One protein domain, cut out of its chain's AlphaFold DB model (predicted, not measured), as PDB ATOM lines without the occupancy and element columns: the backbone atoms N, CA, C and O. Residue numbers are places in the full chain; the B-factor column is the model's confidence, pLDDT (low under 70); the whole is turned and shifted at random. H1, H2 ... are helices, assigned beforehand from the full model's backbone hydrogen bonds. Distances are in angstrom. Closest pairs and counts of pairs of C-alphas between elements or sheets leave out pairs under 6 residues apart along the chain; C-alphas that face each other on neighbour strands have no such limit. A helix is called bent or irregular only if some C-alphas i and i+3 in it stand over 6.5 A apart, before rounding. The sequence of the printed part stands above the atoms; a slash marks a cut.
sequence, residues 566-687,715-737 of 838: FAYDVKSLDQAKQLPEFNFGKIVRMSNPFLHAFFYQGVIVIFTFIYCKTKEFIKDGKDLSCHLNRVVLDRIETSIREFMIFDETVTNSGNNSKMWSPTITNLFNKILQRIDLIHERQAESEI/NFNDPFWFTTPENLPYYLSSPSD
ATOM      1  N   PHE A 566      15.245   1.164  20.891       52.69
ATOM      2  CA  PHE A 566      14.347   0.615  19.861       52.69
ATOM      3  C   PHE A 566      13.731   1.682  18.929       52.69
ATOM      4  O   PHE A 566      13.417   1.400  17.772       52.69
ATOM      5  N   ALA A 567      13.557   2.922  19.400       56.34
ATOM      6  CA  ALA A 567      12.908   4.002  18.643       56.34
ATOM      7  C   ALA A 567      13.821   4.663  17.587       56.34
ATOM      8  O   ALA A 567      13.340   5.308  16.648       56.34
ATOM      9  N   TYR A 568      15.141   4.499  17.720       58.41
ATOM     10  CA  TYR A 568      16.126   5.062  16.789       58.41
ATOM     11  C   TYR A 568      17.142   4.052  16.227       58.41
ATOM     12  O   TYR A 568      17.906   4.449  15.352       58.41
ATOM     13  N   ASP A 569      17.129   2.785  16.668       59.69
ATOM     14  CA  ASP A 569      18.165   1.770  16.375       59.69
ATOM     15  C   ASP A 569      19.548   2.197  16.902       59.69
ATOM     16  O   ASP A 569      20.504   2.464  16.171       59.69
ATOM     17  N   VAL A 570      19.604   2.362  18.225       59.69
ATOM     18  CA  VAL A 570      20.704   2.993  18.963       59.69
ATOM     19  C   VAL A 570      21.083   2.125  20.175       59.69
ATOM     20  O   VAL A 570      20.271   1.331  20.631       59.69
ATOM     21  N   LYS A 571      22.330   2.219  20.671       59.81
ATOM     22  CA  LYS A 571      22.853   1.364  21.766       59.81
ATOM     23  C   LYS A 571      23.142   2.097  23.079       59.81
ATOM     24  O   LYS A 571      23.749   1.521  23.983       59.81
ATOM     25  N   SER A 572      22.831   3.386  23.138       61.84
ATOM     26  CA  SER A 572      22.839   4.187  24.358       61.84
ATOM     27  C   SER A 572      22.128   5.516  24.130       61.84
ATOM     28  O   SER A 572      22.179   6.094  23.039       61.84
ATOM     29  N   LEU A 573      21.576   6.083  25.204       64.31
ATOM     30  CA  LEU A 573      21.014   7.432  25.175       64.31
ATOM     31  C   LEU A 573      22.023   8.450  24.600       64.31
ATOM     32  O   LEU A 573      21.644   9.276  23.782       64.31
ATOM     33  N   ASP A 574      23.318   8.350  24.932       63.44
ATOM     34  CA  ASP A 574      24.374   9.259  24.442       63.44
ATOM     35  C   ASP A 574      24.622   9.231  22.926       63.44
ATOM     36  O   ASP A 574      25.177  10.183  22.373       63.44
ATOM     37  N   GLN A 575      24.206   8.168  22.238       60.34
ATOM     38  CA  GLN A 575      24.188   8.113  20.776       60.34
ATOM     39  C   GLN A 575      22.888   8.719  20.216       60.34
ATOM     40  O   GLN A 575      22.939   9.448  19.229       60.34
ATOM     41  N   ALA A 576      21.741   8.507  20.874       59.50
ATOM     42  CA  ALA A 576      20.453   9.075  20.452       59.50
ATOM     43  C   ALA A 576      20.453  10.612  20.539       59.50
ATOM     44  O   ALA A 576      19.930  11.286  19.653       59.50
ATOM     45  N   LYS A 577      21.144  11.165  21.544       62.62
ATOM     46  CA  LYS A 577      21.429  12.602  21.724       62.62
ATOM     47  C   LYS A 577      22.098  13.280  20.526       62.62
ATOM     48  O   LYS A 577      21.973  14.487  20.355       62.62
ATOM     49  N   GLN A 578      22.828  12.524  19.705       60.47
ATOM     50  CA  GLN A 578      23.553  13.057  18.545       60.47
ATOM     51  C   GLN A 578      22.660  13.167  17.294       60.47
ATOM     52  O   GLN A 578      23.113  13.648  16.254       60.47
ATOM     53  N   LEU A 579      21.394  12.742  17.377       61.00
ATOM     54  CA  LEU A 579      20.437  12.806  16.275       61.00
ATOM     55  C   LEU A 579      19.743  14.182  16.223       61.00
ATOM     56  O   LEU A 579      19.188  14.625  17.229       61.00
ATOM     57  N   PRO A 580      19.680  14.849  15.053       56.41
ATOM     58  CA  PRO A 580      19.209  16.235  14.931       56.41
ATOM     59  C   PRO A 580      17.691  16.443  15.114       56.41
ATOM     60  O   PRO A 580      17.225  17.572  15.007       56.41
ATOM     61  N   GLU A 581      16.917  15.384  15.379       62.38
ATOM     62  CA  GLU A 581      15.480  15.438  15.711       62.38
ATOM     63  C   GLU A 581      15.163  14.606  16.986       62.38
ATOM     64  O   GLU A 581      14.115  13.961  17.078       62.38
ATOM     65  N   PHE A 582      16.077  14.548  17.967       66.25
ATOM     66  CA  PHE A 582      15.808  13.883  19.252       66.25
ATOM     67  C   PHE A 582      14.968  14.768  20.190       66.25
ATOM     68  O   PHE A 582      15.465  15.735  20.763       66.25
ATOM     69  N   ASN A 583      13.695  14.416  20.397       73.50
ATOM     70  CA  ASN A 583      12.846  15.018  21.430       73.50
ATOM     71  C   ASN A 583      12.072  13.918  22.170       73.50
ATOM     72  O   ASN A 583      11.247  13.223  21.576       73.50
ATOM     73  N   PHE A 584      12.352  13.751  23.464       75.31
ATOM     74  CA  PHE A 584      11.861  12.609  24.232       75.31
ATOM     75  C   PHE A 584      10.381  12.736  24.619       75.31
ATOM     76  O   PHE A 584       9.640  11.761  24.479       75.31
ATOM     77  N   GLY A 585       9.918  13.932  25.009       76.56
ATOM     78  CA  GLY A 585       8.504  14.175  25.326       76.56
ATOM     79  C   GLY A 585       7.581  13.831  24.157       76.56
ATOM     80  O   GLY A 585       6.579  13.133  24.319       76.56
ATOM     81  N   LYS A 586       7.988  14.205  22.937       78.31
ATOM     82  CA  LYS A 586       7.303  13.845  21.692       78.31
ATOM     83  C   LYS A 586       7.257  12.333  21.478       78.31
ATOM     84  O   LYS A 586       6.199  11.844  21.108       78.31
ATOM     85  N   ILE A 587       8.326  11.579  21.748       78.12
ATOM     86  CA  ILE A 587       8.295  10.104  21.649       78.12
ATOM     87  C   ILE A 587       7.289   9.527  22.645       78.12
ATOM     88  O   ILE A 587       6.411   8.766  22.245       78.12
ATOM     89  N   VAL A 588       7.371   9.908  23.926       80.31
ATOM     90  CA  VAL A 588       6.474   9.378  24.967       80.31
ATOM     91  C   VAL A 588       5.012   9.679  24.629       80.31
ATOM     92  O   VAL A 588       4.189   8.762  24.671       80.31
ATOM     93  N   ARG A 589       4.706  10.909  24.193       82.81
ATOM     94  CA  ARG A 589       3.372  11.323  23.724       82.81
ATOM     95  C   ARG A 589       2.899  10.543  22.497       82.81
ATOM     96  O   ARG A 589       1.733  10.179  22.425       82.81
ATOM     97  N   MET A 590       3.774  10.285  21.529       81.25
ATOM     98  CA  MET A 590       3.406   9.601  20.283       81.25
ATOM     99  C   MET A 590       3.250   8.088  20.479       81.25
ATOM    100  O   MET A 590       2.432   7.466  19.806       81.25
ATOM    101  N   SER A 591       3.990   7.481  21.411       81.62
ATOM    102  CA  SER A 591       3.817   6.073  21.788       81.62
ATOM    103  C   SER A 591       2.641   5.845  22.746       81.62
ATOM    104  O   SER A 591       1.996   4.810  22.646       81.62
ATOM    105  N   ASN A 592       2.367   6.774  23.673       87.19
ATOM    106  CA  ASN A 592       1.359   6.617  24.733       87.19
ATOM    107  C   ASN A 592       0.549   7.925  24.928       87.19
ATOM    108  O   ASN A 592       0.696   8.603  25.950       87.19
ATOM    109  N   PRO A 593      -0.297   8.320  23.957       88.19
ATOM    110  CA  PRO A 593      -0.931   9.643  23.949       88.19
ATOM    111  C   PRO A 593      -1.889   9.897  25.115       88.19
ATOM    112  O   PRO A 593      -1.867  10.977  25.705       88.19
ATOM    113  N   PHE A 594      -2.695   8.901  25.488       91.25
ATOM    114  CA  PHE A 594      -3.618   9.021  26.617       91.25
ATOM    115  C   PHE A 594      -2.866   9.103  27.953       91.25
ATOM    116  O   PHE A 594      -3.174   9.961  28.775       91.25
ATOM    117  N   LEU A 595      -1.814   8.294  28.137       92.31
ATOM    118  CA  LEU A 595      -0.946   8.357  29.317       92.31
ATOM    119  C   LEU A 595      -0.269   9.728  29.459       92.31
ATOM    120  O   LEU A 595      -0.194  10.255  30.562       92.31
ATOM    121  N   HIS A 596       0.171  10.344  28.356       87.94
ATOM    122  CA  HIS A 596       0.726  11.701  28.379       87.94
ATOM    123  C   HIS A 596      -0.290  12.736  28.896       87.94
ATOM    124  O   HIS A 596       0.070  13.615  29.680       87.94
ATOM    125  N   ALA A 597      -1.568  12.612  28.523       88.50
ATOM    126  CA  ALA A 597      -2.626  13.438  29.103       88.50
ATOM    127  C   ALA A 597      -2.869  13.122  30.590       88.50
ATOM    128  O   ALA A 597      -3.054  14.042  31.386       88.50
ATOM    129  N   PHE A 598      -2.800  11.850  30.994       92.06
ATOM    130  CA  PHE A 598      -2.927  11.468  32.401       92.06
ATOM    131  C   PHE A 598      -1.725  11.878  33.273       92.06
ATOM    132  O   PHE A 598      -1.936  12.174  34.446       92.06
ATOM    133  N   PHE A 599      -0.505  12.011  32.730       90.38
ATOM    134  CA  PHE A 599       0.609  12.658  33.441       90.38
ATOM    135  C   PHE A 599       0.282  14.116  33.763       90.38
ATOM    136  O   PHE A 599       0.391  14.507  34.922       90.38
ATOM    137  N   TYR A 600      -0.169  14.902  32.773       86.88
ATOM    138  CA  TYR A 600      -0.596  16.284  33.012       86.88
ATOM    139  C   TYR A 600      -1.676  16.336  34.100       86.88
ATOM    140  O   TYR A 600      -1.491  17.019  35.104       86.88
ATOM    141  N   GLN A 601      -2.736  15.534  33.957       87.81
ATOM    142  CA  GLN A 601      -3.812  15.442  34.944       87.81
ATOM    143  C   GLN A 601      -3.299  15.095  36.354       87.81
ATOM    144  O   GLN A 601      -3.660  15.777  37.310       87.81
ATOM    145  N   GLY A 602      -2.410  14.109  36.510       91.69
ATOM    146  CA  GLY A 602      -1.834  13.755  37.812       91.69
ATOM    147  C   GLY A 602      -1.102  14.915  38.499       91.69
ATOM    148  O   GLY A 602      -1.286  15.130  39.698       91.69
ATOM    149  N   VAL A 603      -0.352  15.726  37.742       90.81
ATOM    150  CA  VAL A 603       0.315  16.930  38.275       90.81
ATOM    151  C   VAL A 603      -0.698  18.003  38.697       90.81
ATOM    152  O   VAL A 603      -0.485  18.669  39.712       90.81
ATOM    153  N   ILE A 604      -1.832  18.140  37.996       87.25
ATOM    154  CA  ILE A 604      -2.917  19.025  38.452       87.25
ATOM    155  C   ILE A 604      -3.498  18.527  39.783       87.25
ATOM    156  O   ILE A 604      -3.709  19.353  40.666       87.25
ATOM    157  N   VAL A 605      -3.709  17.212  39.989       89.44
ATOM    158  CA  VAL A 605      -4.274  16.720  41.269       89.44
ATOM    159  C   VAL A 605      -3.367  17.112  42.436       89.44
ATOM    160  O   VAL A 605      -3.856  17.560  43.469       89.44
ATOM    161  N   ILE A 606      -2.047  17.007  42.253       91.50
ATOM    162  CA  ILE A 606      -1.051  17.438  43.244       91.50
ATOM    163  C   ILE A 606      -1.196  18.936  43.550       91.50
ATOM    164  O   ILE A 606      -1.239  19.324  44.718       91.50
ATOM    165  N   PHE A 607      -1.314  19.777  42.518       89.31
ATOM    166  CA  PHE A 607      -1.511  21.218  42.681       89.31
ATOM    167  C   PHE A 607      -2.814  21.552  43.426       89.31
ATOM    168  O   PHE A 607      -2.771  22.295  44.410       89.31
ATOM    169  N   THR A 608      -3.954  20.982  43.014       84.62
ATOM    170  CA  THR A 608      -5.257  21.218  43.657       84.62
ATOM    171  C   THR A 608      -5.249  20.749  45.110       84.62
ATOM    172  O   THR A 608      -5.630  21.503  46.003       84.62
ATOM    173  N   PHE A 609      -4.724  19.549  45.376       88.00
ATOM    174  CA  PHE A 609      -4.623  18.988  46.721       88.00
ATOM    175  C   PHE A 609      -3.824  19.895  47.672       88.00
ATOM    176  O   PHE A 609      -4.311  20.241  48.752       88.00
ATOM    177  N   ILE A 610      -2.632  20.346  47.256       87.25
ATOM    178  CA  ILE A 610      -1.813  21.282  48.043       87.25
ATOM    179  C   ILE A 610      -2.549  22.612  48.231       87.25
ATOM    180  O   ILE A 610      -2.527  23.170  49.330       87.25
ATOM    181  N   TYR A 611      -3.215  23.130  47.193       84.38
ATOM    182  CA  TYR A 611      -3.958  24.387  47.274       84.38
ATOM    183  C   TYR A 611      -5.087  24.312  48.315       84.38
ATOM    184  O   TYR A 611      -5.123  25.146  49.224       84.38
ATOM    185  N   CYS A 612      -5.940  23.284  48.242       81.19
ATOM    186  CA  CYS A 612      -7.041  23.050  49.177       81.19
ATOM    187  C   CYS A 612      -6.542  22.844  50.615       81.19
ATOM    188  O   CYS A 612      -6.976  23.551  51.525       81.19
ATOM    189  N   LYS A 613      -5.575  21.938  50.822       83.00
ATOM    190  CA  LYS A 613      -5.065  21.574  52.156       83.00
ATOM    191  C   LYS A 613      -3.978  22.511  52.708       83.00
ATOM    192  O   LYS A 613      -3.505  22.315  53.826       83.00
ATOM    193  N   THR A 614      -3.649  23.607  52.007       82.88
ATOM    194  CA  THR A 614      -2.688  24.646  52.457       82.88
ATOM    195  C   THR A 614      -2.957  25.119  53.895       82.88
ATOM    196  O   THR A 614      -2.021  25.326  54.664       82.88
ATOM    197  N   LYS A 615      -4.230  25.308  54.277       80.31
ATOM    198  CA  LYS A 615      -4.612  25.848  55.598       80.31
ATOM    199  C   LYS A 615      -4.429  24.849  56.747       80.31
ATOM    200  O   LYS A 615      -4.348  25.291  57.889       80.31
ATOM    201  N   GLU A 616      -4.381  23.549  56.467       78.06
ATOM    202  CA  GLU A 616      -4.105  22.491  57.451       78.06
ATOM    203  C   GLU A 616      -2.597  22.281  57.584       78.06
ATOM    204  O   GLU A 616      -2.062  22.434  58.679       78.06
ATOM    205  N   PHE A 617      -1.881  22.136  56.461       81.31
ATOM    206  CA  PHE A 617      -0.415  22.040  56.448       81.31
ATOM    207  C   PHE A 617       0.294  23.178  57.216       81.31
ATOM    208  O   PHE A 617       1.328  22.944  57.840       81.31
ATOM    209  N   ILE A 618      -0.240  24.408  57.201       78.50
ATOM    210  CA  ILE A 618       0.321  25.540  57.968       78.50
ATOM    211  C   ILE A 618       0.058  25.413  59.482       78.50
ATOM    212  O   ILE A 618       0.895  25.833  60.279       78.50
ATOM    213  N   LYS A 619      -1.085  24.854  59.898       72.31
ATOM    214  CA  LYS A 619      -1.448  24.694  61.320       72.31
ATOM    215  C   LYS A 619      -0.710  23.528  61.969       72.31
ATOM    216  O   LYS A 619      -0.201  23.665  63.081       72.31
ATOM    217  N   ASP A 620      -0.645  22.401  61.266       61.66
ATOM    218  CA  ASP A 620      -0.401  21.097  61.887       61.66
ATOM    219  C   ASP A 620       1.088  20.739  62.009       61.66
ATOM    220  O   ASP A 620       1.444  19.647  62.445       61.66
ATOM    221  N   GLY A 621       1.989  21.700  61.762       51.50
ATOM    222  CA  GLY A 621       3.428  21.583  62.050       51.50
ATOM    223  C   GLY A 621       3.783  21.332  63.529       51.50
ATOM    224  O   GLY A 621       4.961  21.286  63.872       51.50
ATOM    225  N   LYS A 622       2.785  21.190  64.413       49.97
ATOM    226  CA  LYS A 622       2.930  20.968  65.861       49.97
ATOM    227  C   LYS A 622       2.199  19.727  66.391       49.97
ATOM    228  O   LYS A 622       2.462  19.359  67.533       49.97
ATOM    229  N   ASP A 623       1.343  19.074  65.600       45.06
ATOM    230  CA  ASP A 623       0.559  17.907  66.034       45.06
ATOM    231  C   ASP A 623       0.832  16.678  65.150       45.06
ATOM    232  O   ASP A 623       0.473  16.616  63.974       45.06
ATOM    233  N   LEU A 624       1.467  15.659  65.742       47.81
ATOM    234  CA  LEU A 624       1.877  14.417  65.063       47.81
ATOM    235  C   LEU A 624       0.710  13.477  64.695       47.81
ATOM    236  O   LEU A 624       0.940  12.407  64.135       47.81
ATOM    237  N   SER A 625      -0.523  13.835  65.053       46.09
ATOM    238  CA  SER A 625      -1.729  13.016  64.889       46.09
ATOM    239  C   SER A 625      -2.379  13.131  63.507       46.09
ATOM    240  O   SER A 625      -3.123  12.230  63.123       46.09
ATOM    241  N   CYS A 626      -2.104  14.199  62.753       52.12
ATOM    242  CA  CYS A 626      -2.686  14.418  61.430       52.12
ATOM    243  C   CYS A 626      -2.006  13.575  60.329       52.12
ATOM    244  O   CYS A 626      -0.822  13.228  60.394       52.12
ATOM    245  N   HIS A 627      -2.738  13.317  59.242       60.88
ATOM    246  CA  HIS A 627      -2.172  12.758  58.008       60.88
ATOM    247  C   HIS A 627      -1.487  13.816  57.107       60.88
ATOM    248  O   HIS A 627      -0.944  13.459  56.066       60.88
ATOM    249  N   LEU A 628      -1.476  15.097  57.503       71.31
ATOM    250  CA  LEU A 628      -1.013  16.252  56.713       71.31
ATOM    251  C   LEU A 628       0.222  16.932  57.333       71.31
ATOM    252  O   LEU A 628       0.272  18.144  57.528       71.31
ATOM    253  N   ASN A 629       1.238  16.137  57.661       72.62
ATOM    254  CA  ASN A 629       2.463  16.625  58.296       72.62
ATOM    255  C   ASN A 629       3.559  17.019  57.281       72.62
ATOM    256  O   ASN A 629       3.440  16.810  56.074       72.62
ATOM    257  N   ARG A 630       4.672  17.561  57.789       79.50
ATOM    258  CA  ARG A 630       5.819  17.994  56.977       79.50
ATOM    259  C   ARG A 630       6.392  16.899  56.064       79.50
ATOM    260  O   ARG A 630       6.696  17.194  54.918       79.50
ATOM    261  N   VAL A 631       6.472  15.646  56.517       83.81
ATOM    262  CA  VAL A 631       7.058  14.535  55.735       83.81
ATOM    263  C   VAL A 631       6.253  14.257  54.456       83.81
ATOM    264  O   VAL A 631       6.805  13.810  53.452       83.81
ATOM    265  N   VAL A 632       4.950  14.560  54.460       86.12
ATOM    266  CA  VAL A 632       4.099  14.492  53.263       86.12
ATOM    267  C   VAL A 632       4.477  15.573  52.247       86.12
ATOM    268  O   VAL A 632       4.592  15.261  51.063       86.12
ATOM    269  N   LEU A 633       4.719  16.810  52.695       86.69
ATOM    270  CA  LEU A 633       5.194  17.898  51.830       86.69
ATOM    271  C   LEU A 633       6.591  17.593  51.285       86.69
ATOM    272  O   LEU A 633       6.760  17.594  50.069       86.69
ATOM    273  N   ASP A 634       7.537  17.236  52.162       88.81
ATOM    274  CA  ASP A 634       8.916  16.889  51.801       88.81
ATOM    275  C   ASP A 634       8.938  15.762  50.730       88.81
ATOM    276  O   ASP A 634       9.736  15.800  49.786       88.81
ATOM    277  N   ARG A 635       8.032  14.765  50.815       91.56
ATOM    278  CA  ARG A 635       7.905  13.698  49.801       91.56
ATOM    279  C   ARG A 635       7.335  14.200  48.473       91.56
ATOM    280  O   ARG A 635       7.869  13.829  47.430       91.56
ATOM    281  N   ILE A 636       6.277  15.015  48.481       92.06
ATOM    282  CA  ILE A 636       5.725  15.569  47.231       92.06
ATOM    283  C   ILE A 636       6.760  16.482  46.562       92.06
ATOM    284  O   ILE A 636       6.986  16.368  45.359       92.06
ATOM    285  N   GLU A 637       7.436  17.335  47.335       93.25
ATOM    286  CA  GLU A 637       8.525  18.191  46.859       93.25
ATOM    287  C   GLU A 637       9.626  17.358  46.190       93.25
ATOM    288  O   GLU A 637      10.033  17.665  45.068       93.25
ATOM    289  N   THR A 638      10.044  16.262  46.834       94.62
ATOM    290  CA  THR A 638      11.036  15.325  46.290       94.62
ATOM    291  C   THR A 638      10.593  14.765  44.938       94.62
ATOM    292  O   THR A 638      11.331  14.915  43.969       94.62
ATOM    293  N   SER A 639       9.379  14.219  44.817       93.44
ATOM    294  CA  SER A 639       8.900  13.656  43.543       93.44
ATOM    295  C   SER A 639       8.753  14.701  42.427       93.44
ATOM    296  O   SER A 639       9.050  14.413  41.268       93.44
ATOM    297  N   ILE A 640       8.347  15.934  42.749       93.88
ATOM    298  CA  ILE A 640       8.295  17.032  41.767       93.88
ATOM    299  C   ILE A 640       9.710  17.429  41.321       93.88
ATOM    300  O   ILE A 640       9.946  17.614  40.124       93.88
ATOM    301  N   ARG A 641      10.679  17.482  42.244       93.31
ATOM    302  CA  ARG A 641      12.094  17.685  41.898       93.31
ATOM    303  C   ARG A 641      12.656  16.518  41.083       93.31
ATOM    304  O   ARG A 641      13.408  16.774  40.153       93.31
ATOM    305  N   GLU A 642      12.260  15.272  41.337       91.81
ATOM    306  CA  GLU A 642      12.659  14.108  40.530       91.81
ATOM    307  C   GLU A 642      12.131  14.194  39.088       91.81
ATOM    308  O   GLU A 642      12.896  13.953  38.153       91.81
ATOM    309  N   PHE A 643      10.884  14.635  38.864       90.62
ATOM    310  CA  PHE A 643      10.372  14.901  37.508       90.62
ATOM    311  C   PHE A 643      11.126  16.030  36.782       90.62
ATOM    312  O   PHE A 643      11.262  15.983  35.555       90.62
ATOM    313  N   MET A 644      11.627  17.031  37.515       87.94
ATOM    314  CA  MET A 644      12.454  18.110  36.957       87.94
ATOM    315  C   MET A 644      13.894  17.654  36.684       87.94
ATOM    316  O   MET A 644      14.406  17.907  35.600       87.94
ATOM    317  N   ILE A 645      14.523  16.903  37.593       87.69
ATOM    318  CA  ILE A 645      15.856  16.297  37.404       87.69
ATOM    319  C   ILE A 645      15.840  15.305  36.230       87.69
ATOM    320  O   ILE A 645      16.813  15.210  35.477       87.69
ATOM    321  N   PHE A 646      14.728  14.598  36.023       83.69
ATOM    322  CA  PHE A 646      14.509  13.765  34.844       83.69
ATOM    323  C   PHE A 646      14.478  14.604  33.552       83.69
ATOM    324  O   PHE A 646      15.196  14.290  32.603       83.69
ATOM    325  N   ASP A 647      13.717  15.705  33.523       82.75
ATOM    326  CA  ASP A 647      13.680  16.630  32.377       82.75
ATOM    327  C   ASP A 647      15.042  17.284  32.116       82.75
ATOM    328  O   ASP A 647      15.462  17.383  30.967       82.75
ATOM    329  N   GLU A 648      15.790  17.651  33.157       80.25
ATOM    330  CA  GLU A 648      17.170  18.132  33.052       80.25
ATOM    331  C   GLU A 648      18.113  17.053  32.508       80.25
ATOM    332  O   GLU A 648      18.932  17.339  31.638       80.25
ATOM    333  N   THR A 649      17.981  15.800  32.943       75.94
ATOM    334  CA  THR A 649      18.762  14.667  32.409       75.94
ATOM    335  C   THR A 649      18.485  14.458  30.916       75.94
ATOM    336  O   THR A 649      19.392  14.128  30.147       75.94
ATOM    337  N   VAL A 650      17.250  14.711  30.480       71.88
ATOM    338  CA  VAL A 650      16.787  14.619  29.087       71.88
ATOM    339  C   VAL A 650      17.084  15.890  28.263       71.88
ATOM    340  O   VAL A 650      17.247  15.793  27.045       71.88
ATOM    341  N   THR A 651      17.234  17.060  28.894       69.19
ATOM    342  CA  THR A 651      17.411  18.378  28.240       69.19
ATOM    343  C   THR A 651      18.865  18.855  28.208       69.19
ATOM    344  O   THR A 651      19.320  19.339  27.178       69.19
ATOM    345  N   ASN A 652      19.669  18.590  29.244       62.75
ATOM    346  CA  ASN A 652      21.141  18.720  29.193       62.75
ATOM    347  C   ASN A 652      21.789  17.739  28.190       62.75
ATOM    348  O   ASN A 652      23.005  17.702  28.014       62.75
ATOM    349  N   SER A 653      20.952  16.925  27.551       52.91
ATOM    350  CA  SER A 653      21.273  15.888  26.592       52.91
ATOM    351  C   SER A 653      21.006  16.296  25.131       52.91
ATOM    352  O   SER A 653      21.450  15.578  24.240       52.91
ATOM    353  N   GLY A 654      20.342  17.424  24.840       49.94
ATOM    354  CA  GLY A 654      20.106  17.862  23.458       49.94
ATOM    355  C   GLY A 654      19.380  19.206  23.326       49.94
ATOM    356  O   GLY A 654      18.686  19.657  24.232       49.94
ATOM    357  N   ASN A 655      19.513  19.864  22.169       52.31
ATOM    358  CA  ASN A 655      18.767  21.097  21.901       52.31
ATOM    359  C   ASN A 655      17.262  20.791  21.786       52.31
ATOM    360  O   ASN A 655      16.862  19.946  20.991       52.31
ATOM    361  N   ASN A 656      16.436  21.518  22.545       56.09
ATOM    362  CA  ASN A 656      14.968  21.423  22.547       56.09
ATOM    363  C   ASN A 656      14.390  20.014  22.829       56.09
ATOM    364  O   ASN A 656      13.251  19.733  22.455       56.09
ATOM    365  N   SER A 657      15.113  19.129  23.525       62.12
ATOM    366  CA  SER A 657      14.700  17.731  23.756       62.12
ATOM    367  C   SER A 657      13.740  17.496  24.939       62.12
ATOM    368  O   SER A 657      13.486  16.334  25.267       62.12
ATOM    369  N   LYS A 658      13.195  18.565  25.545       72.00
ATOM    370  CA  LYS A 658      12.346  18.552  26.757       72.00
ATOM    371  C   LYS A 658      11.276  17.455  26.771       72.00
ATOM    372  O   LYS A 658      10.607  17.203  25.767       72.00
ATOM    373  N   MET A 659      11.084  16.861  27.947       76.38
ATOM    374  CA  MET A 659       9.999  15.933  28.266       76.38
ATOM    375  C   MET A 659       8.672  16.674  28.468       76.38
ATOM    376  O   MET A 659       7.638  16.231  27.972       76.38
ATOM    377  N   TRP A 660       8.697  17.800  29.187       80.94
ATOM    378  CA  TRP A 660       7.489  18.490  29.651       80.94
ATOM    379  C   TRP A 660       7.125  19.720  28.812       80.94
ATOM    380  O   TRP A 660       7.996  20.421  28.289       80.94
ATOM    381  N   SER A 661       5.824  20.023  28.724       76.56
ATOM    382  CA  SER A 661       5.338  21.293  28.170       76.56
ATOM    383  C   SER A 661       5.737  22.472  29.069       76.56
ATOM    384  O   SER A 661       5.899  22.285  30.280       76.56
ATOM    385  N   PRO A 662       5.872  23.706  28.538       77.75
ATOM    386  CA  PRO A 662       6.241  24.861  29.361       77.75
ATOM    387  C   PRO A 662       5.204  25.114  30.465       77.75
ATOM    388  O   PRO A 662       5.541  25.576  31.553       77.75
ATOM    389  N   THR A 663       3.948  24.753  30.195       75.81
ATOM    390  CA  THR A 663       2.810  24.803  31.111       75.81
ATOM    391  C   THR A 663       2.914  23.767  32.237       75.81
ATOM    392  O   THR A 663       2.643  24.118  33.384       75.81
ATOM    393  N   ILE A 664       3.400  22.546  31.971       81.62
ATOM    394  CA  ILE A 664       3.730  21.561  33.023       81.62
ATOM    395  C   ILE A 664       4.921  22.043  33.866       81.62
ATOM    396  O   ILE A 664       4.846  22.007  35.092       81.62
ATOM    397  N   THR A 665       5.989  22.574  33.253       84.25
ATOM    398  CA  THR A 665       7.126  23.141  34.011       84.25
ATOM    399  C   THR A 665       6.692  24.316  34.901       84.25
ATOM    400  O   THR A 665       7.141  24.437  36.038       84.25
ATOM    401  N   ASN A 666       5.783  25.171  34.419       84.12
ATOM    402  CA  ASN A 666       5.175  26.245  35.206       84.12
ATOM    403  C   ASN A 666       4.361  25.681  36.386       84.12
ATOM    404  O   ASN A 666       4.495  26.163  37.509       84.12
ATOM    405  N   LEU A 667       3.583  24.616  36.167       84.12
ATOM    406  CA  LEU A 667       2.812  23.956  37.222       84.12
ATOM    407  C   LEU A 667       3.714  23.331  38.303       84.12
ATOM    408  O   LEU A 667       3.454  23.539  39.485       84.12
ATOM    409  N   PHE A 668       4.820  22.673  37.927       89.06
ATOM    410  CA  PHE A 668       5.844  22.213  38.878       89.06
ATOM    411  C   PHE A 668       6.435  23.368  39.698       89.06
ATOM    412  O   PHE A 668       6.467  23.297  40.925       89.06
ATOM    413  N   ASN A 669       6.832  24.465  39.044       88.62
ATOM    414  CA  ASN A 669       7.363  25.641  39.734       88.62
ATOM    415  C   ASN A 669       6.338  26.252  40.708       88.62
ATOM    416  O   ASN A 669       6.710  26.623  41.818       88.62
ATOM    417  N   LYS A 670       5.050  26.309  40.339       86.12
ATOM    418  CA  LYS A 670       3.964  26.764  41.227       86.12
ATOM    419  C   LYS A 670       3.730  25.823  42.413       86.12
ATOM    420  O   LYS A 670       3.464  26.308  43.511       86.12
ATOM    421  N   ILE A 671       3.835  24.506  42.216       89.19
ATOM    422  CA  ILE A 671       3.759  23.517  43.305       89.19
ATOM    423  C   ILE A 671       4.897  23.758  44.305       89.19
ATOM    424  O   ILE A 671       4.627  23.918  45.494       89.19
ATOM    425  N   LEU A 672       6.142  23.867  43.829       92.00
ATOM    426  CA  LEU A 672       7.308  24.116  44.684       92.00
ATOM    427  C   LEU A 672       7.189  25.456  45.433       92.00
ATOM    428  O   LEU A 672       7.268  25.464  46.655       92.00
ATOM    429  N   GLN A 673       6.852  26.551  44.743       88.75
ATOM    430  CA  GLN A 673       6.611  27.865  45.368       88.75
ATOM    431  C   GLN A 673       5.522  27.830  46.455       88.75
ATOM    432  O   GLN A 673       5.589  28.575  47.434       88.75
ATOM    433  N   ARG A 674       4.496  26.982  46.297       86.56
ATOM    434  CA  ARG A 674       3.435  26.824  47.299       86.56
ATOM    435  C   ARG A 674       3.899  26.005  48.505       86.56
ATOM    436  O   ARG A 674       3.466  26.313  49.612       86.56
ATOM    437  N   ILE A 675       4.772  25.018  48.305       89.12
ATOM    438  CA  ILE A 675       5.429  24.258  49.381       89.12
ATOM    439  C   ILE A 675       6.391  25.174  50.160       89.12
ATOM    440  O   ILE A 675       6.280  25.256  51.384       89.12
ATOM    441  N   ASP A 676       7.223  25.960  49.467       88.44
ATOM    442  CA  ASP A 676       8.114  26.966  50.068       88.44
ATOM    443  C   ASP A 676       7.332  27.950  50.968       88.44
ATOM    444  O   ASP A 676       7.682  28.155  52.131       88.44
ATOM    445  N   LEU A 677       6.211  28.496  50.471       87.88
ATOM    446  CA  LEU A 677       5.324  29.403  51.221       87.88
ATOM    447  C   LEU A 677       4.669  28.741  52.450       87.88
ATOM    448  O   LEU A 677       4.400  29.408  53.452       87.88
ATOM    449  N   ILE A 678       4.378  27.439  52.384       85.81
ATOM    450  CA  ILE A 678       3.856  26.681  53.529       85.81
ATOM    451  C   ILE A 678       4.949  26.529  54.593       85.81
ATOM    452  O   ILE A 678       4.677  26.783  55.766       85.81
ATOM    453  N   HIS A 679       6.182  26.193  54.205       86.75
ATOM    454  CA  HIS A 679       7.311  26.080  55.133       86.75
ATOM    455  C   HIS A 679       7.715  27.421  55.760       86.75
ATOM    456  O   HIS A 679       8.007  27.465  56.956       86.75
ATOM    457  N   GLU A 680       7.671  28.522  55.003       84.88
ATOM    458  CA  GLU A 680       7.876  29.875  55.537       84.88
ATOM    459  C   GLU A 680       6.866  30.177  56.656       84.88
ATOM    460  O   GLU A 680       7.254  30.517  57.774       84.88
ATOM    461  N   ARG A 681       5.570  29.940  56.411       82.88
ATOM    462  CA  ARG A 681       4.503  30.190  57.397       82.88
ATOM    463  C   ARG A 681       4.506  29.221  58.579       82.88
ATOM    464  O   ARG A 681       4.109  29.614  59.678       82.88
ATOM    465  N   GLN A 682       4.967  27.981  58.392       81.25
ATOM    466  CA  GLN A 682       5.259  27.061  59.497       81.25
ATOM    467  C   GLN A 682       6.346  27.659  60.409       81.25
ATOM    468  O   GLN A 682       6.127  27.782  61.613       81.25
ATOM    469  N   ALA A 683       7.464  28.123  59.837       78.44
ATOM    470  CA  ALA A 683       8.571  28.718  60.588       78.44
ATOM    471  C   ALA A 683       8.199  30.052  61.268       78.44
ATOM    472  O   ALA A 683       8.550  30.271  62.428       78.44
ATOM    473  N   GLU A 684       7.430  30.929  60.610       74.31
ATOM    474  CA  GLU A 684       6.877  32.136  61.248       74.31
ATOM    475  C   GLU A 684       6.006  31.786  62.464       74.31
ATOM    476  O   GLU A 684       6.099  32.426  63.514       74.31
ATOM    477  N   SER A 685       5.205  30.720  62.352       64.31
ATOM    478  CA  SER A 685       4.328  30.232  63.421       64.31
ATOM    479  C   SER A 685       5.085  29.626  64.612       64.31
ATOM    480  O   SER A 685       4.477  29.390  65.661       64.31
ATOM    481  N   GLU A 686       6.390  29.371  64.502       61.88
ATOM    482  CA  GLU A 686       7.248  28.927  65.609       61.88
ATOM    483  C   GLU A 686       7.842  30.091  66.424       61.88
ATOM    484  O   GLU A 686       8.301  29.869  67.544       61.88
ATOM    485  N   ILE A 687       7.794  31.340  65.931       58.22
ATOM    486  CA  ILE A 687       8.421  32.504  66.582       58.22
ATOM    487  C   ILE A 687       7.460  33.166  67.599       58.22
ATOM    488  O   ILE A 687       6.478  33.809  67.215       58.22
ATOM    489  N   ASN A 715     -11.793  29.521  37.304       43.97
ATOM    490  CA  ASN A 715     -12.780  29.467  38.371       43.97
ATOM    491  C   ASN A 715     -12.502  28.236  39.251       43.97
ATOM    492  O   ASN A 715     -12.962  27.145  38.945       43.97
ATOM    493  N   PHE A 716     -11.790  28.397  40.368       45.56
ATOM    494  CA  PHE A 716     -11.562  27.300  41.323       45.56
ATOM    495  C   PHE A 716     -12.845  26.813  42.030       45.56
ATOM    496  O   PHE A 716     -12.807  25.803  42.727       45.56
ATOM    497  N   ASN A 717     -13.986  27.488  41.830       41.50
ATOM    498  CA  ASN A 717     -15.312  26.993  42.218       41.50
ATOM    499  C   ASN A 717     -15.975  26.127  41.125       41.50
ATOM    500  O   ASN A 717     -17.120  25.716  41.296       41.50
ATOM    501  N   ASP A 718     -15.285  25.863  40.011       43.56
ATOM    502  CA  ASP A 718     -15.594  24.792  39.063       43.56
ATOM    503  C   ASP A 718     -14.655  23.597  39.329       43.56
ATOM    504  O   ASP A 718     -13.501  23.624  38.894       43.56
ATOM    505  N   PRO A 719     -15.108  22.526  40.011       44.34
ATOM    506  CA  PRO A 719     -14.294  21.328  40.218       44.34
ATOM    507  C   PRO A 719     -13.932  20.594  38.914       44.34
ATOM    508  O   PRO A 719     -13.078  19.711  38.938       44.34
ATOM    509  N   PHE A 720     -14.528  20.951  37.767       46.50
ATOM    510  CA  PHE A 720     -14.113  20.442  36.462       46.50
ATOM    511  C   PHE A 720     -13.001  21.245  35.790       46.50
ATOM    512  O   PHE A 720     -12.578  20.804  34.727       46.50
ATOM    513  N   TRP A 721     -12.451  22.326  36.367       52.53
ATOM    514  CA  TRP A 721     -11.417  23.157  35.709       52.53
ATOM    515  C   TRP A 721     -10.245  22.348  35.112       52.53
ATOM    516  O   TRP A 721      -9.677  22.708  34.081       52.53
ATOM    517  N   PHE A 722      -9.948  21.223  35.758       47.38
ATOM    518  CA  PHE A 722      -9.026  20.140  35.421       47.38
ATOM    519  C   PHE A 722      -9.344  19.378  34.113       47.38
ATOM    520  O   PHE A 722      -8.447  18.952  33.385       47.38
ATOM    521  N   THR A 723     -10.631  19.139  33.857       45.16
ATOM    522  CA  THR A 723     -11.203  18.367  32.739       45.16
ATOM    523  C   THR A 723     -11.897  19.233  31.687       45.16
ATOM    524  O   THR A 723     -12.236  18.716  30.624       45.16
ATOM    525  N   THR A 724     -12.135  20.522  31.956       46.78
ATOM    526  CA  THR A 724     -12.827  21.447  31.047       46.78
ATOM    527  C   THR A 724     -12.125  21.468  29.682       46.78
ATOM    528  O   THR A 724     -10.941  21.809  29.629       46.78
ATOM    529  N   PRO A 725     -12.813  21.142  28.565       43.28
ATOM    530  CA  PRO A 725     -12.190  21.035  27.241       43.28
ATOM    531  C   PRO A 725     -11.425  22.281  26.784       43.28
ATOM    532  O   PRO A 725     -10.429  22.157  26.081       43.28
ATOM    533  N   GLU A 726     -11.834  23.470  27.222       40.72
ATOM    534  CA  GLU A 726     -11.161  24.743  26.922       40.72
ATOM    535  C   GLU A 726      -9.773  24.853  27.594       40.72
ATOM    536  O   GLU A 726      -8.865  25.489  27.059       40.72
ATOM    537  N   ASN A 727      -9.562  24.140  28.709       44.03
ATOM    538  CA  ASN A 727      -8.314  24.101  29.479       44.03
ATOM    539  C   ASN A 727      -7.362  22.960  29.070       44.03
ATOM    540  O   ASN A 727      -6.318  22.789  29.698       44.03
ATOM    541  N   LEU A 728      -7.680  22.160  28.045       50.22
ATOM    542  CA  LEU A 728      -6.856  21.006  27.643       50.22
ATOM    543  C   LEU A 728      -5.886  21.285  26.469       50.22
ATOM    544  O   LEU A 728      -4.708  20.934  26.602       50.22
ATOM    545  N   PRO A 729      -6.274  21.960  25.362       42.66
ATOM    546  CA  PRO A 729      -5.379  22.229  24.230       42.66
ATOM    547  C   PRO A 729      -4.062  22.926  24.612       42.66
ATOM    548  O   PRO A 729      -2.979  22.476  24.231       42.66
ATOM    549  N   TYR A 730      -4.138  23.976  25.436       46.94
ATOM    550  CA  TYR A 730      -2.986  24.785  25.867       46.94
ATOM    551  C   TYR A 730      -1.966  24.049  26.766       46.94
ATOM    552  O   TYR A 730      -0.899  24.590  27.063       46.94
ATOM    553  N   TYR A 731      -2.279  22.832  27.222       49.97
ATOM    554  CA  TYR A 731      -1.493  22.111  28.231       49.97
ATOM    555  C   TYR A 731      -1.008  20.734  27.748       49.97
ATOM    556  O   TYR A 731       0.069  20.294  28.154       49.97
ATOM    557  N   LEU A 732      -1.748  20.094  26.830       52.12
ATOM    558  CA  LEU A 732      -1.361  18.843  26.153       52.12
ATOM    559  C   LEU A 732      -0.388  19.051  24.967       52.12
ATOM    560  O   LEU A 732       0.199  18.089  24.451       52.12
ATOM    561  N   SER A 733      -0.204  20.306  24.551       47.84
ATOM    562  CA  SER A 733       0.754  20.734  23.523       47.84
ATOM    563  C   SER A 733       2.209  20.541  23.984       47.84
ATOM    564  O   SER A 733       2.533  20.741  25.153       47.84
ATOM    565  N   SER A 734       3.106  20.150  23.073       44.19
ATOM    566  CA  SER A 734       4.536  19.927  23.358       44.19
ATOM    567  C   SER A 734       5.345  21.171  22.979       44.19
ATOM    568  O   SER A 734       5.005  21.797  21.974       44.19
ATOM    569  N   PRO A 735       6.473  21.492  23.653       40.72
ATOM    570  CA  PRO A 735       7.345  22.598  23.235       40.72
ATOM    571  C   PRO A 735       7.885  22.432  21.802       40.72
ATOM    572  O   PRO A 735       8.365  23.383  21.197       40.72
ATOM    573  N   SER A 736       7.827  21.210  21.255       40.91
ATOM    574  CA  SER A 736       8.215  20.885  19.877       40.91
ATOM    575  C   SER A 736       7.221  21.326  18.801       40.91
ATOM    576  O   SER A 736       7.481  21.111  17.618       40.91
ATOM    577  N   ASP A 737       6.041  21.812  19.187       45.94
ATOM    578  CA  ASP A 737       4.940  22.069  18.254       45.94
ATOM    579  C   ASP A 737       4.902  23.560  17.823       45.94
ATOM    580  O   ASP A 737       4.456  23.881  16.719       45.94
TER     581      ASP A 737
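AT A GLANCE: This is residues 566 to 687 and 715 to 737 of the 838 residues of an uncharacterized protein of Diutina rugosa (UniProt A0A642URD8). Three long helices, H3, H4 and H5, run lengthwise side by side with their centres in a triangle; H5 packs on both of the others, while H3 and H4 come close only near their link. Short H2 leads into H3 at one end of this long body, where H6 also packs on the beginnings of H3 and H5, and H1 lies farthest from the middle. Of the 145 residues printed, 86 are in six named helices, H1 to H6 in chain order, with no named strand: the class is all helix. The whole is loose, with a radius of gyration of the C-alphas of 18.3 A, and elongated, spanning 57 by 34 by 22 A.

HOW THE PARTS SIT: Start at H1, residues 573 to 576, which touches no helix. Next comes H2, residues 584 to 591; it and H3, residues 593 to 617, only just touch, only at the corner, with 3 pairs of C-alphas within 8 A, the closest being Arg 589 and His 596 at 5.4 A. H3 has a kink of 37 degrees near residue 611 and is irregular, C-alphas 612 and 615 being 7.4 A apart. H4, residues 630 to 651, is close to H3 but not clearly touching; their closest C-alphas, of Phe 617 and Arg 630, are 7.5 A apart. H5, residues 662 to 684, forms a helical hairpin with H4, at a shallow tilt of 31 degrees, opposite ways; it touches H4 with residues 665 to 675 alone, and the closest C-alphas are those of Ile 640 and Phe 668, 6.4 A. H5 touches H3 at a shallow tilt of 17 degrees, the same way; look at the C-alphas of Phe 607 and Ile 671, the closest, 5.8 A apart. H6, residues 729 to 732, touches H3, with C-alphas Ala 597 and Leu 732 closest at 6.3 A. H4 and H6 are apart. Every O i to N i+4 pair is within hydrogen-bond range in H2, H4 and H5, and 19 of 21 are in H3; H1 and H6 are too short for such a pair.

IN THESE COORDINATES: Find C-alpha 593 at (-0.931, 9.643, 23.949); from there H3 runs 34.8 A to C-alpha 617 at (-0.415, 22.040, 56.448). H4 covers 31.0 A and H5 32.7 A, first to last C-alpha. H6 ends at C-alpha 732, at (-1.361, 18.843, 26.153).

THE WHOLE: The farthest C-alphas, of Asp 569 and Ile 687, are 59.7 A apart. Residues 688 to 714 are not printed, and C-alphas 687 and 715 stand 35.4 A apart across this cut. The link from H3 to H4 is long. Mean pLDDT of the printed part is 71.9, and 58 residues are under 70, among them 566 to 582 and 715 to 737.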